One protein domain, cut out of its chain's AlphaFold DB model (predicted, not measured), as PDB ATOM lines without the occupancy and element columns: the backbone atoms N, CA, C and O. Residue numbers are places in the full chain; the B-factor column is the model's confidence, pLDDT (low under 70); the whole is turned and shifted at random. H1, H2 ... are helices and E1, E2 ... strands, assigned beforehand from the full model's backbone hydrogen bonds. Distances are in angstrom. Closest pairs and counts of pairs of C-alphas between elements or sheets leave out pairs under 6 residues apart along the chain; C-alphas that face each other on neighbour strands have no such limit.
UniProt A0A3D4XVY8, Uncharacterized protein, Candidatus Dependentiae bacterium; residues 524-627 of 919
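Overview. This is residues 524 to 627 of the 919 residues of an uncharacterized protein of Candidatus Dependentiae bacterium (UniProt A0A3D4XVY8). Two long helices, H2 and H4, cross at a steep angle, and H3 crosses the later part of H2 and meets the beginning of H4 at a corner, giving a loosely formed triangle. H1 packs on the last turns of H4, while residues 572 to 578 stick out beyond the end of H2. The 104 printed residues include four named helices and one named strand, in the order H1, H2, E1, H3, H4; the class is mostly helix. The whole is loose, with a radius of gyration of the C-alphas of 17.4 A, and elongated, spanning 56 by 32 by 20 A.

Arrangement. H4, residues 600 to 626, has a kink of 33 degrees near residue 618. With residues 606 to 614 alone it touches residues 551 to 555 of H2, residues 547 to 571, at a steep tilt of 48 degrees, opposite ways; the closest C-alphas, of Phe 555 and Leu 607, are 6.3 A apart. H4 touches H1, residues 536 to 545, with residues 621 to 625 alone; the closest C-alphas, of His 537 and Tyr 624, are 5.4 A apart. H2 touches H3, residues 581 to 598, at a steep tilt of 67 degrees, with residues 559 to 567 alone against 587 to 592; the closest C-alphas, of Val 563 and Leu 588, are 6.3 A apart. E1, residues 577 to 579, pairs with no named strand. Every O i to N i+4 pair is within hydrogen-bond range in H2 and H3, against 4 of 6 in H1 and 17 of 23 in H4.

Along the chain. H4 is 40.7 A long, from C-alpha 600 at (32.052, 57.266, -27.379) to C-alpha 626 at (24.373, 19.175, -15.426). H2 measures 36.0 A, H3 25.5 A and H1, beginning at (31.779, 21.919, -24.574), 15.6 A.

Size, cuts and confidence. The two farthest C-alphas, of Glu 574 and Leu 626, are 56.8 A apart. The printed part has no cut, and its four links are tight. pLDDT is under 70 at residues 533 to 536 and 574 to 575.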
ATOM      1  N   ILE A 524      42.364  38.210 -23.145       91.94
ATOM      2  CA  ILE A 524      42.410  36.871 -22.541       91.94
ATOM      3  C   ILE A 524      42.225  35.634 -23.441       91.94
ATOM      4  O   ILE A 524      41.119  35.115 -23.369       91.94
ATOM      5  N   ILE A 525      43.171  35.099 -24.240       89.19
ATOM      6  CA  ILE A 525      42.847  33.924 -25.111       89.19
ATOM      7  C   ILE A 525      42.230  32.767 -24.300       89.19
ATOM      8  O   ILE A 525      41.108  32.352 -24.597       89.19
ATOM      9  N   ASP A 526      42.887  32.338 -23.219       88.06
ATOM     10  CA  ASP A 526      42.419  31.248 -22.342       88.06
ATOM     11  C   ASP A 526      41.143  31.567 -21.544       88.06
ATOM     12  O   ASP A 526      40.543  30.675 -20.938       88.06
ATOM     13  N   ARG A 527      40.718  32.834 -21.542       90.69
ATOM     14  CA  ARG A 527      39.524  33.347 -20.852       90.69
ATOM     15  C   ARG A 527      38.542  33.985 -21.835       90.69
ATOM     16  O   ARG A 527      37.811  34.911 -21.500       90.69
ATOM     17  N   SER A 528      38.560  33.498 -23.069       89.56
ATOM     18  CA  SER A 528      37.686  33.937 -24.146       89.56
ATOM     19  C   SER A 528      37.077  32.737 -24.860       89.56
ATOM     20  O   SER A 528      37.445  31.580 -24.649       89.56
ATOM     21  N   SER A 529      36.178  33.030 -25.790       83.88
ATOM     22  CA  SER A 529      35.582  32.038 -26.684       83.88
ATOM     23  C   SER A 529      36.561  31.417 -27.702       83.88
ATOM     24  O   SER A 529      36.156  30.526 -28.449       83.88
ATOM     25  N   TYR A 530      37.818  31.880 -27.751       84.25
ATOM     26  CA  TYR A 530      38.870  31.349 -28.624       84.25
ATOM     27  C   TYR A 530      39.750  30.284 -27.973       84.25
ATOM     28  O   TYR A 530      40.525  29.638 -28.684       84.25
ATOM     29  N   ARG A 531      39.618  30.059 -26.657       81.31
ATOM     30  CA  ARG A 531      40.295  28.953 -25.976       81.31
ATOM     31  C   ARG A 531      40.033  27.637 -26.722       81.31
ATOM     32  O   ARG A 531      38.950  27.402 -27.260       81.31
ATOM     33  N   SER A 532      41.027  26.758 -26.757       72.56
ATOM     34  CA  SER A 532      40.809  25.381 -27.195       72.56
ATOM     35  C   SER A 532      40.087  24.609 -26.093       72.56
ATOM     36  O   SER A 532      40.635  24.396 -25.015       72.56
ATOM     37  N   PHE A 533      38.840  24.231 -26.363       65.56
ATOM     38  CA  PHE A 533      38.028  23.389 -25.488       65.56
ATOM     39  C   PHE A 533      38.232  21.930 -25.900       65.56
ATOM     40  O   PHE A 533      38.097  21.622 -27.087       65.56
ATOM     41  N   ALA A 534      38.546  21.042 -24.954       62.16
ATOM     42  CA  ALA A 534      38.494  19.606 -25.223       62.16
ATOM     43  C   ALA A 534      37.032  19.139 -25.243       62.16
ATOM     44  O   ALA A 534      36.655  18.337 -26.093       62.16
ATOM     45  N   HIS A 535      36.190  19.713 -24.375       66.19
ATOM     46  CA  HIS A 535      34.750  19.461 -24.342       66.19
ATOM     47  C   HIS A 535      33.930  20.740 -24.136       66.19
ATOM     48  O   HIS A 535      34.315  21.637 -23.386       66.19
ATOM     49  N   TYR A 536      32.724  20.792 -24.719       68.50
ATOM     50  CA  TYR A 536      31.779  21.919 -24.574       68.50
ATOM     51  C   TYR A 536      31.485  22.301 -23.126       68.50
ATOM     52  O   TYR A 536      31.227  23.456 -22.806       68.50
ATOM     53  N   HIS A 537      31.536  21.315 -22.243       73.50
ATOM     54  CA  HIS A 537      31.218  21.447 -20.833       73.50
ATOM     55  C   HIS A 537      32.233  22.291 -20.053       73.50
ATOM     56  O   HIS A 537      31.890  22.835 -19.006       73.50
ATOM     57  N   GLU A 538      33.450  22.457 -20.577       75.00
ATOM     58  CA  GLU A 538      34.448  23.376 -20.021       75.00
ATOM     59  C   GLU A 538      34.019  24.842 -20.140       75.00
ATOM     60  O   GLU A 538      34.462  25.670 -19.346       75.00
ATOM     61  N   LEU A 539      33.127  25.172 -21.084       80.12
ATOM     62  CA  LEU A 539      32.615  26.530 -21.250       80.12
ATOM     63  C   LEU A 539      31.876  27.019 -20.004       80.12
ATOM     64  O   LEU A 539      31.974  28.196 -19.687       80.12
ATOM     65  N   TYR A 540      31.170  26.139 -19.286       86.00
ATOM     66  CA  TYR A 540      30.407  26.529 -18.099       86.00
ATOM     67  C   TYR A 540      31.265  27.183 -17.010       86.00
ATOM     68  O   TYR A 540      31.058  28.369 -16.755       86.00
ATOM     69  N   PRO A 541      32.238  26.489 -16.389       83.88
ATOM     70  CA  PRO A 541      33.042  27.106 -15.339       83.88
ATOM     71  C   PRO A 541      33.786  28.340 -15.858       83.88
ATOM     72  O   PRO A 541      33.785  29.371 -15.199       83.88
ATOM     73  N   LEU A 542      34.324  28.292 -17.082       85.50
ATOM     74  CA  LEU A 542      35.038  29.426 -17.670       85.50
ATOM     75  C   LEU A 542      34.161  30.667 -17.835       85.50
ATOM     76  O   LEU A 542      34.595  31.770 -17.516       85.50
ATOM     77  N   PHE A 543      32.944  30.494 -18.343       89.12
ATOM     78  CA  PHE A 543      32.021  31.593 -18.594       89.12
ATOM     79  C   PHE A 543      31.628  32.302 -17.298       89.12
ATOM     80  O   PHE A 543      31.545  33.526 -17.279       89.12
ATOM     81  N   PHE A 544      31.400  31.554 -16.216       88.88
ATOM     82  CA  PHE A 544      30.999  32.133 -14.933       88.88
ATOM     83  C   PHE A 544      32.185  32.675 -14.126       88.88
ATOM     84  O   PHE A 544      32.065  33.756 -13.553       88.88
ATOM     85  N   ASP A 545      33.329  31.987 -14.128       90.88
ATOM     86  CA  ASP A 545      34.531  32.427 -13.407       90.88
ATOM     87  C   ASP A 545      35.177  33.659 -14.064       90.88
ATOM     88  O   ASP A 545      35.784  34.483 -13.379       90.88
ATOM     89  N   TYR A 546      35.019  33.807 -15.385       93.50
ATOM     90  CA  TYR A 546      35.651  34.860 -16.185       93.50
ATOM     91  C   TYR A 546      34.650  35.660 -17.030       93.50
ATOM     92  O   TYR A 546      34.984  36.125 -18.119       93.50
ATOM     93  N   LYS A 547      33.417  35.856 -16.542       92.25
ATOM     94  CA  LYS A 547      32.348  36.561 -17.283       92.25
ATOM     95  C   LYS A 547      32.781  37.937 -17.806       92.25
ATOM     96  O   LYS A 547      32.486  38.283 -18.950       92.25
ATOM     97  N   ASP A 548      33.529  38.687 -17.000       93.75
ATOM     98  CA  ASP A 548      34.060  40.004 -17.374       93.75
ATOM     99  C   ASP A 548      35.100  39.921 -18.506       93.75
ATOM    100  O   ASP A 548      35.142  40.797 -19.373       93.75
ATOM    101  N   ASP A 549      35.918  38.863 -18.535       94.50
ATOM    102  CA  ASP A 549      36.886  38.627 -19.612       94.50
ATOM    103  C   ASP A 549      36.163  38.215 -20.906       94.50
ATOM    104  O   ASP A 549      36.539  38.668 -21.989       94.50
ATOM    105  N   PHE A 550      35.062  37.457 -20.815       93.25
ATOM    106  CA  PHE A 550      34.193  37.178 -21.963       93.25
ATOM    107  C   PHE A 550      33.539  38.455 -22.514       93.25
ATOM    108  O   PHE A 550      33.600  38.671 -23.728       93.25
ATOM    109  N   GLU A 551      32.988  39.326 -21.654       94.88
ATOM    110  CA  GLU A 551      32.445  40.646 -22.038       94.88
ATOM    111  C   GLU A 551      33.498  41.473 -22.762       94.88
ATOM    112  O   GLU A 551      33.270  41.953 -23.875       94.88
ATOM    113  N   ARG A 552      34.679  41.591 -22.155       94.88
ATOM    114  CA  ARG A 552      35.782  42.346 -22.736       94.88
ATOM    115  C   ARG A 552      36.225  41.748 -24.066       94.88
ATOM    116  O   ARG A 552      36.369  42.491 -25.029       94.88
ATOM    117  N   SER A 553      36.391  40.430 -24.153       94.62
ATOM    118  CA  SER A 553      36.848  39.765 -25.377       94.62
ATOM    119  C   SER A 553      35.899  40.003 -26.554       94.62
ATOM    120  O   SER A 553      36.352  40.413 -27.620       94.62
ATOM    121  N   LEU A 554      34.586  39.841 -26.346       94.62
ATOM    122  CA  LEU A 554      33.578  40.029 -27.387       94.62
ATOM    123  C   LEU A 554      33.467  41.501 -27.800       94.62
ATOM    124  O   LEU A 554      33.315  41.810 -28.983       94.62
ATOM    125  N   PHE A 555      33.588  42.421 -26.842       95.38
ATOM    126  CA  PHE A 555      33.644  43.849 -27.127       95.38
ATOM    127  C   PHE A 555      34.853  44.205 -28.003       95.38
ATOM    128  O   PHE A 555      34.677  44.784 -29.074       95.38
ATOM    129  N   LEU A 556      36.063  43.812 -27.595       95.06
ATOM    130  CA  LEU A 556      37.301  44.093 -28.333       95.06
ATOM    131  C   LEU A 556      37.297  43.460 -29.730       95.06
ATOM    132  O   LEU A 556      37.693  44.102 -30.703       95.06
ATOM    133  N   GLU A 557      36.794  42.232 -29.847       94.38
ATOM    134  CA  GLU A 557      36.619  41.558 -31.130       94.38
ATOM    135  C   GLU A 557      35.668  42.326 -32.055       94.38
ATOM    136  O   GLU A 557      36.003  42.559 -33.218       94.38
ATOM    137  N   SER A 558      34.511  42.755 -31.542       93.69
ATOM    138  CA  SER A 558      33.522  43.516 -32.318       93.69
ATOM    139  C   SER A 558      34.132  44.798 -32.887       93.69
ATOM    140  O   SER A 558      33.948  45.104 -34.068       93.69
ATOM    141  N   LEU A 559      34.905  45.518 -32.066       92.56
ATOM    142  CA  LEU A 559      35.593  46.735 -32.489       92.56
ATOM    143  C   LEU A 559      36.635  46.445 -33.562       92.56
ATOM    144  O   LEU A 559      36.605  47.066 -34.622       92.56
ATOM    145  N   LEU A 560      37.540  45.497 -33.319       93.44
ATOM    146  CA  LEU A 560      38.631  45.227 -34.247       93.44
ATOM    147  C   LEU A 560      38.116  44.723 -35.601       93.44
ATOM    148  O   LEU A 560      38.611  45.161 -36.637       93.44
ATOM    149  N   ARG A 561      37.090  43.864 -35.612       92.94
ATOM    150  CA  ARG A 561      36.442  43.410 -36.854       92.94
ATOM    151  C   ARG A 561      35.854  44.572 -37.645       92.94
ATOM    152  O   ARG A 561      36.060  44.641 -38.857       92.94
ATOM    153  N   TRP A 562      35.177  45.506 -36.974       92.06
ATOM    154  CA  TRP A 562      34.677  46.711 -37.632       92.06
ATOM    155  C   TRP A 562      35.820  47.565 -38.188       92.06
ATOM    156  O   TRP A 562      35.743  47.984 -39.339       92.06
ATOM    157  N   VAL A 563      36.895  47.779 -37.418       92.00
ATOM    158  CA  VAL A 563      38.050  48.576 -37.865       92.00
ATOM    159  C   VAL A 563      38.703  47.946 -39.097       92.00
ATOM    160  O   VAL A 563      39.045  48.657 -40.043       92.00
ATOM    161  N   ILE A 564      38.855  46.620 -39.118       90.75
ATOM    162  CA  ILE A 564      39.378  45.882 -40.273       90.75
ATOM    163  C   ILE A 564      38.462  46.083 -41.487       90.75
ATOM    164  O   ILE A 564      38.947  46.452 -42.556       90.75
ATOM    165  N   HIS A 565      37.148  45.897 -41.324       90.12
ATOM    166  CA  HIS A 565      36.170  46.116 -42.392       90.12
ATOM    167  C   HIS A 565      36.217  47.562 -42.921       90.12
ATOM    168  O   HIS A 565      36.334  47.767 -44.126       90.12
ATOM    169  N   ASP A 566      36.186  48.568 -42.044       88.50
ATOM    170  CA  ASP A 566      36.261  49.988 -42.413       88.50
ATOM    171  C   ASP A 566      37.567  50.315 -43.151       88.50
ATOM    172  O   ASP A 566      37.558  50.971 -44.193       88.50
ATOM    173  N   THR A 567      38.691  49.769 -42.678       87.69
ATOM    174  CA  THR A 567      40.003  49.935 -43.319       87.69
ATOM    175  C   THR A 567      40.007  49.375 -44.737       87.69
ATOM    176  O   THR A 567      40.526  50.027 -45.641       87.69
ATOM    177  N   ILE A 568      39.414  48.198 -44.962       86.44
ATOM    178  CA  ILE A 568      39.309  47.586 -46.296       86.44
ATOM    179  C   ILE A 568      38.457  48.453 -47.219       86.44
ATOM    180  O   ILE A 568      38.878  48.754 -48.336       86.44
ATOM    181  N   MET A 569      37.295  48.901 -46.740       85.50
ATOM    182  CA  MET A 569      36.391  49.738 -47.528       85.50
ATOM    183  C   MET A 569      37.055  51.067 -47.917       85.50
ATOM    184  O   MET A 569      36.994  51.459 -49.081       85.50
ATOM    185  N   GLN A 570      37.764  51.719 -46.990       82.81
ATOM    186  CA  GLN A 570      38.465  52.988 -47.239       82.81
ATOM    187  C   GLN A 570      39.746  52.835 -48.068       82.81
ATOM    188  O   GLN A 570      40.148  53.763 -48.772       82.81
ATOM    189  N   ALA A 571      40.435  51.698 -47.955       80.62
ATOM    190  CA  ALA A 571      41.648  51.427 -48.718       80.62
ATOM    191  C   ALA A 571      41.350  50.961 -50.148       80.62
ATOM    192  O   ALA A 571      42.247  51.037 -50.988       80.62
ATOM    193  N   SER A 572      40.129  50.501 -50.432       76.56
ATOM    194  CA  SER A 572      39.731  50.090 -51.776       76.56
ATOM    195  C   SER A 572      39.865  51.266 -52.762       76.56
ATOM    196  O   SER A 572      39.276  52.333 -52.588       76.56
ATOM    197  N   ARG A 573      40.720  51.100 -53.779       76.44
ATOM    198  CA  ARG A 573      41.087  52.122 -54.782       76.44
ATOM    199  C   ARG A 573      40.739  51.651 -56.200       76.44
ATOM    200  O   ARG A 573      40.091  50.619 -56.375       76.44
ATOM    201  N   GLU A 574      41.154  52.436 -57.201       65.00
ATOM    202  CA  GLU A 574      41.066  52.100 -58.633       65.00
ATOM    203  C   GLU A 574      41.778  50.793 -58.990       65.00
ATOM    204  O   GLU A 574      41.254  50.040 -59.800       65.00
ATOM    205  N   ASP A 575      42.887  50.482 -58.317       67.31
ATOM    206  CA  ASP A 575      43.669  49.268 -58.541       67.31
ATOM    207  C   ASP A 575      43.788  48.407 -57.280       67.31
ATOM    208  O   ASP A 575      43.612  48.872 -56.148       67.31
ATOM    209  N   LEU A 576      44.162  47.137 -57.487       72.25
ATOM    210  CA  LEU A 576      44.630  46.276 -56.403       72.25
ATOM    211  C   LEU A 576      45.830  46.908 -55.707       72.25
ATOM    212  O   LEU A 576      46.861  47.163 -56.330       72.25
ATOM    213  N   THR A 577      45.697  47.094 -54.400       74.62
ATOM    214  CA  THR A 577      46.787  47.543 -53.542       74.62
ATOM    215  C   THR A 577      47.025  46.492 -52.471       74.62
ATOM    216  O   THR A 577      46.087  45.954 -51.884       74.62
ATOM    217  N   ALA A 578      48.290  46.154 -52.244       81.00
ATOM    218  CA  ALA A 578      48.686  45.418 -51.055       81.00
ATOM    219  C   ALA A 578      49.085  46.454 -50.009       81.00
ATOM    220  O   ALA A 578      49.907  47.325 -50.295       81.00
ATOM    221  N   LEU A 579      48.480  46.385 -48.827       85.19
ATOM    222  CA  LEU A 579      48.981  47.115 -47.672       85.19
ATOM    223  C   LEU A 579      50.012  46.230 -46.989       85.19
ATOM    224  O   LEU A 579      49.708  45.089 -46.639       85.19
ATOM    225  N   THR A 580      51.212  46.757 -46.782       87.25
ATOM    226  CA  THR A 580      52.242  46.084 -45.981       87.25
ATOM    227  C   THR A 580      51.757  45.888 -44.542       87.25
ATOM    228  O   THR A 580      50.915  46.649 -44.061       87.25
ATOM    229  N   SER A 581      52.305  44.908 -43.813       83.69
ATOM    230  CA  SER A 581      51.917  44.668 -42.411       83.69
ATOM    231  C   SER A 581      52.052  45.922 -41.531       83.69
ATOM    232  O   SER A 581      51.218  46.150 -40.660       83.69
ATOM    233  N   GLU A 582      53.040  46.780 -41.813       85.75
ATOM    234  CA  GLU A 582      53.243  48.058 -41.115       85.75
ATOM    235  C   GLU A 582      52.130  49.073 -41.414       85.75
ATOM    236  O   GLU A 582      51.556  49.674 -40.506       85.75
ATOM    237  N   GLU A 583      51.774  49.250 -42.690       88.06
ATOM    238  CA  GLU A 583      50.696  50.162 -43.086       88.06
ATOM    239  C   GLU A 583      49.347  49.720 -42.526       88.06
ATOM    240  O   GLU A 583      48.538  50.559 -42.123       88.06
ATOM    241  N   VAL A 584      49.101  48.408 -42.503       86.38
ATOM    242  CA  VAL A 584      47.908  47.831 -41.887       86.38
ATOM    243  C   VAL A 584      47.894  48.162 -40.402       86.38
ATOM    244  O   VAL A 584      46.929  48.762 -39.935       86.38
ATOM    245  N   TYR A 585      48.968  47.843 -39.677       87.75
ATOM    246  CA  TYR A 585      49.056  48.103 -38.244       87.75
ATOM    247  C   TYR A 585      48.807  49.581 -37.915       87.75
ATOM    248  O   TYR A 585      47.961  49.889 -37.075       87.75
ATOM    249  N   GLN A 586      49.465  50.499 -38.626       89.12
ATOM    250  CA  GLN A 586      49.315  51.936 -38.401       89.12
ATOM    251  C   GLN A 586      47.878  52.415 -38.659       89.12
ATOM    252  O   GLN A 586      47.312  53.139 -37.837       89.12
ATOM    253  N   ARG A 587      47.246  51.973 -39.755       90.06
ATOM    254  CA  ARG A 587      45.850  52.329 -40.074       90.06
ATOM    255  C   ARG A 587      44.868  51.809 -39.033       90.06
ATOM    256  O   ARG A 587      43.994  52.562 -38.600       90.06
ATOM    257  N   LEU A 588      45.020  50.550 -38.616       89.19
ATOM    258  CA  LEU A 588      44.198  49.966 -37.558       89.19
ATOM    259  C   LEU A 588      44.386  50.754 -36.253       89.19
ATOM    260  O   LEU A 588      43.403  51.127 -35.617       89.19
ATOM    261  N   GLN A 589      45.630  51.085 -35.892       90.31
ATOM    262  CA  GLN A 589      45.941  51.855 -34.689       90.31
ATOM    263  C   GLN A 589      45.278  53.239 -34.701       90.31
ATOM    264  O   GLN A 589      44.690  53.656 -33.699       90.31
ATOM    265  N   ASP A 590      45.363  53.956 -35.820       90.44
ATOM    266  CA  ASP A 590      44.792  55.295 -35.953       90.44
ATOM    267  C   ASP A 590      43.263  55.265 -35.900       90.44
ATOM    268  O   ASP A 590      42.657  56.094 -35.219       90.44
ATOM    269  N   LYS A 591      42.635  54.257 -36.511       89.12
ATOM    270  CA  LYS A 591      41.182  54.065 -36.442       89.12
ATOM    271  C   LYS A 591      40.690  53.658 -35.060       89.12
ATOM    272  O   LYS A 591      39.673  54.173 -34.602       89.12
ATOM    273  N   ILE A 592      41.426  52.800 -34.355       88.56
ATOM    274  CA  ILE A 592      41.131  52.469 -32.956       88.56
ATOM    275  C   ILE A 592      41.197  53.741 -32.097       88.56
ATOM    276  O   ILE A 592      40.294  53.997 -31.301       88.56
ATOM    277  N   LYS A 593      42.221  54.585 -32.282       89.62
ATOM    278  CA  LYS A 593      42.302  55.879 -31.585       89.62
ATOM    279  C   LYS A 593      41.113  56.772 -31.939       89.62
ATOM    280  O   LYS A 593      40.504  57.324 -31.026       89.62
ATOM    281  N   GLU A 594      40.765  56.907 -33.216       88.56
ATOM    282  CA  GLU A 594      39.621  57.706 -33.673       88.56
ATOM    283  C   GLU A 594      38.314  57.262 -33.004       88.56
ATOM    284  O   GLU A 594      37.606  58.098 -32.442       88.56
ATOM    285  N   LEU A 595      38.038  55.954 -32.965       86.12
ATOM    286  CA  LEU A 595      36.872  55.380 -32.286       86.12
ATOM    287  C   LEU A 595      36.753  55.834 -30.830       86.12
ATOM    288  O   LEU A 595      35.704  56.326 -30.412       86.12
ATOM    289  N   TYR A 596      37.831  55.697 -30.055       86.44
ATOM    290  CA  TYR A 596      37.815  56.047 -28.635       86.44
ATOM    291  C   TYR A 596      37.617  57.547 -28.379       86.44
ATOM    292  O   TYR A 596      37.083  57.914 -27.329       86.44
ATOM    293  N   HIS A 597      38.020  58.414 -29.313       87.94
ATOM    294  CA  HIS A 597      37.894  59.867 -29.163       87.94
ATOM    295  C   HIS A 597      36.565  60.408 -29.705       87.94
ATOM    296  O   HIS A 597      35.957  61.268 -29.067       87.94
ATOM    297  N   SER A 598      36.108  59.903 -30.852       85.81
ATOM    298  CA  SER A 598      35.018  60.494 -31.639       85.81
ATOM    299  C   SER A 598      33.688  59.742 -31.528       85.81
ATOM    300  O   SER A 598      32.645  60.330 -31.803       85.81
ATOM    301  N   HIS A 599      33.693  58.476 -31.091       86.25
ATOM    302  CA  HIS A 599      32.537  57.568 -31.188       86.25
ATOM    303  C   HIS A 599      32.086  56.986 -29.840       86.25
ATOM    304  O   HIS A 599      31.551  55.883 -29.752       86.25
ATOM    305  N   LYS A 600      32.281  57.741 -28.753       86.56
ATOM    306  CA  LYS A 600      32.052  57.266 -27.379       86.56
ATOM    307  C   LYS A 600      30.638  56.735 -27.118       86.56
ATOM    308  O   LYS A 600      30.497  55.742 -26.409       86.56
ATOM    309  N   ASP A 601      29.610  57.385 -27.657       88.88
ATOM    310  CA  ASP A 601      28.222  56.954 -27.456       88.88
ATOM    311  C   ASP A 601      27.956  55.616 -28.164       88.88
ATOM    312  O   ASP A 601      27.456  54.686 -27.539       88.88
ATOM    313  N   GLN A 602      28.440  55.458 -29.400       90.19
ATOM    314  CA  GLN A 602      28.345  54.201 -30.151       90.19
ATOM    315  C   GLN A 602      29.121  53.065 -29.461       90.19
ATOM    316  O   GLN A 602      28.653  51.930 -29.430       90.19
ATOM    317  N   LEU A 603      30.276  53.350 -28.845       91.06
ATOM    318  CA  LEU A 603      31.012  52.361 -28.046       91.06
ATOM    319  C   LEU A 603      30.209  51.887 -26.821       91.06
ATOM    320  O   LEU A 603      30.249  50.703 -26.486       91.06
ATOM    321  N   ASN A 604      29.461  52.781 -26.163       91.31
ATOM    322  CA  ASN A 604      28.580  52.393 -25.057       91.31
ATOM    323  C   ASN A 604      27.414  51.522 -25.542       91.31
ATOM    324  O   ASN A 604      27.057  50.559 -24.858       91.31
ATOM    325  N   ASP A 605      26.856  51.820 -26.717       93.12
ATOM    326  CA  ASP A 605      25.803  51.007 -27.328       93.12
ATOM    327  C   ASP A 605      26.309  49.592 -27.629       93.12
ATOM    328  O   ASP A 605      25.656  48.611 -27.271       93.12
ATOM    329  N   ILE A 606      27.513  49.466 -28.199       93.94
ATOM    330  CA  ILE A 606      28.162  48.171 -28.453       93.94
ATOM    331  C   ILE A 606      28.351  47.398 -27.148       93.94
ATOM    332  O   ILE A 606      27.970  46.231 -27.071       93.94
ATOM    333  N   LEU A 607      28.866  48.036 -26.096       94.75
ATOM    334  CA  LEU A 607      29.040  47.384 -24.797       94.75
ATOM    335  C   LEU A 607      27.705  46.899 -24.203       94.75
ATOM    336  O   LEU A 607      27.627  45.804 -23.645       94.75
ATOM    337  N   CYS A 608      26.641  47.692 -24.348       96.00
ATOM    338  CA  CYS A 608      25.293  47.313 -23.924       96.00
ATOM    339  C   CYS A 608      24.784  46.083 -24.696       96.00
ATOM    340  O   CYS A 608      24.245  45.151 -24.092       96.00
ATOM    341  N   MET A 609      25.010  46.035 -26.013       96.56
ATOM    342  CA  MET A 609      24.665  44.878 -26.848       96.56
ATOM    343  C   MET A 609      25.434  43.620 -26.432       96.56
ATOM    344  O   MET A 609      24.826  42.557 -26.308       96.56
ATOM    345  N   VAL A 610      26.736  43.737 -26.155       95.88
ATOM    346  CA  VAL A 610      27.574  42.623 -25.674       95.88
ATOM    347  C   VAL A 610      27.038  42.057 -24.359       95.88
ATOM    348  O   VAL A 610      26.849  40.847 -24.247       95.88
ATOM    349  N   ARG A 611      26.730  42.917 -23.384       95.38
ATOM    350  CA  ARG A 611      26.153  42.501 -22.092       95.38
ATOM    351  C   ARG A 611      24.854  41.741 -22.260       95.38
ATOM    352  O   ARG A 611      24.711  40.637 -21.745       95.38
ATOM    353  N   LYS A 612      23.938  42.301 -23.050       95.00
ATOM    354  CA  LYS A 612      22.661  41.659 -23.360       95.00
ATOM    355  C   LYS A 612      22.867  40.300 -24.036       95.00
ATOM    356  O   LYS A 612      22.141  39.356 -23.735       95.00
ATOM    357  N   ARG A 613      23.846  40.182 -24.939       92.31
ATOM    358  CA  ARG A 613      24.167  38.910 -25.601       92.31
ATOM    359  C   ARG A 613      24.695  37.877 -24.607       92.31
ATOM    360  O   ARG A 613      24.240  36.740 -24.633       92.31
ATOM    361  N   LEU A 614      25.588  38.268 -23.701       91.81
ATOM    362  CA  LEU A 614      26.086  37.383 -22.645       91.81
ATOM    363  C   LEU A 614      24.977  36.910 -21.703       91.81
ATOM    364  O   LEU A 614      24.943  35.737 -21.351       91.81
ATOM    365  N   GLU A 615      24.052  37.789 -21.322       91.69
ATOM    366  CA  GLU A 615      22.892  37.422 -20.498       91.69
ATOM    367  C   GLU A 615      21.992  36.385 -21.189       91.69
ATOM    368  O   GLU A 615      21.490  35.468 -20.539       91.69
ATOM    369  N   GLN A 616      21.805  36.490 -22.509       88.19
ATOM    370  CA  GLN A 616      21.068  35.481 -23.280       88.19
ATOM    371  C   GLN A 616      21.787  34.128 -23.256       88.19
ATOM    372  O   GLN A 616      21.161  33.091 -23.034       88.19
ATOM    373  N   GLU A 617      23.102  34.142 -23.448       85.00
ATOM    374  CA  GLU A 617      23.927  32.935 -23.540       85.00
ATOM    375  C   GLU A 617      24.123  32.252 -22.187       85.00
ATOM    376  O   GLU A 617      24.226  31.029 -22.128       85.00
ATOM    377  N   GLU A 618      24.054  33.000 -21.085       87.44
ATOM    378  CA  GLU A 618      24.073  32.459 -19.724       87.44
ATOM    379  C   GLU A 618      23.004  31.373 -19.525       87.44
ATOM    380  O   GLU A 618      23.279  30.332 -18.927       87.44
ATOM    381  N   SER A 619      21.808  31.569 -20.092       79.44
ATOM    382  CA  SER A 619      20.708  30.598 -20.012       79.44
ATOM    383  C   SER A 619      20.991  29.282 -20.749       79.44
ATOM    384  O   SER A 619      20.504  28.228 -20.338       79.44
ATOM    385  N   THR A 620      21.819  29.329 -21.793       76.94
ATOM    386  CA  THR A 620      22.272  28.152 -22.542       76.94
ATOM    387  C   THR A 620      23.437  27.485 -21.821       76.94
ATOM    388  O   THR A 620      23.436  26.276 -21.591       76.94
ATOM    389  N   VAL A 621      24.428  28.278 -21.406       81.56
ATOM    390  CA  VAL A 621      25.671  27.792 -20.798       81.56
ATOM    391  C   VAL A 621      25.417  27.163 -19.431       81.56
ATOM    392  O   VAL A 621      26.026  26.143 -19.114       81.56
ATOM    393  N   ILE A 622      24.472  27.687 -18.640       84.06
ATOM    394  CA  ILE A 622      24.106  27.109 -17.337       84.06
ATOM    395  C   ILE A 622      23.597  25.668 -17.453       84.06
ATOM    396  O   ILE A 622      23.678  24.916 -16.484       84.06
ATOM    397  N   HIS A 623      23.113  25.237 -18.624       76.25
ATOM    398  CA  HIS A 623      22.691  23.854 -18.829       76.25
ATOM    399  C   HIS A 623      23.862  22.872 -18.672       76.25
ATOM    400  O   HIS A 623      23.703  21.808 -18.072       76.25
ATOM    401  N   TYR A 624      25.067  23.262 -19.104       78.25
ATOM    402  CA  TYR A 624      26.283  22.448 -19.011       78.25
ATOM    403  C   TYR A 624      26.731  22.138 -17.575       78.25
ATOM    404  O   TYR A 624      27.501  21.192 -17.394       78.25
ATOM    405  N   GLN A 625      26.189  22.822 -16.559       80.69
ATOM    406  CA  GLN A 625      26.394  22.462 -15.147       80.69
ATOM    407  C   GLN A 625      25.896  21.042 -14.817       80.69
ATOM    408  O   GLN A 625      26.362  20.429 -13.864       80.69
ATOM    409  N   LEU A 626      24.930  20.524 -15.585       76.00
ATOM    410  CA  LEU A 626      24.373  19.175 -15.426       76.00
ATOM    411  C   LEU A 626      25.030  18.161 -16.366       76.00
ATOM    412  O   LEU A 626      24.518  17.057 -16.557       76.00
ATOM    413  N   SER A 627      26.123  18.537 -17.022       79.44
ATOM    414  CA  SER A 627      26.812  17.606 -17.900       79.44
ATOM    415  C   SER A 627      27.573  16.561 -17.100       79.44
ATOM    416  O   SER A 627      28.190  16.857 -16.072       79.44
TER     417      SER A 627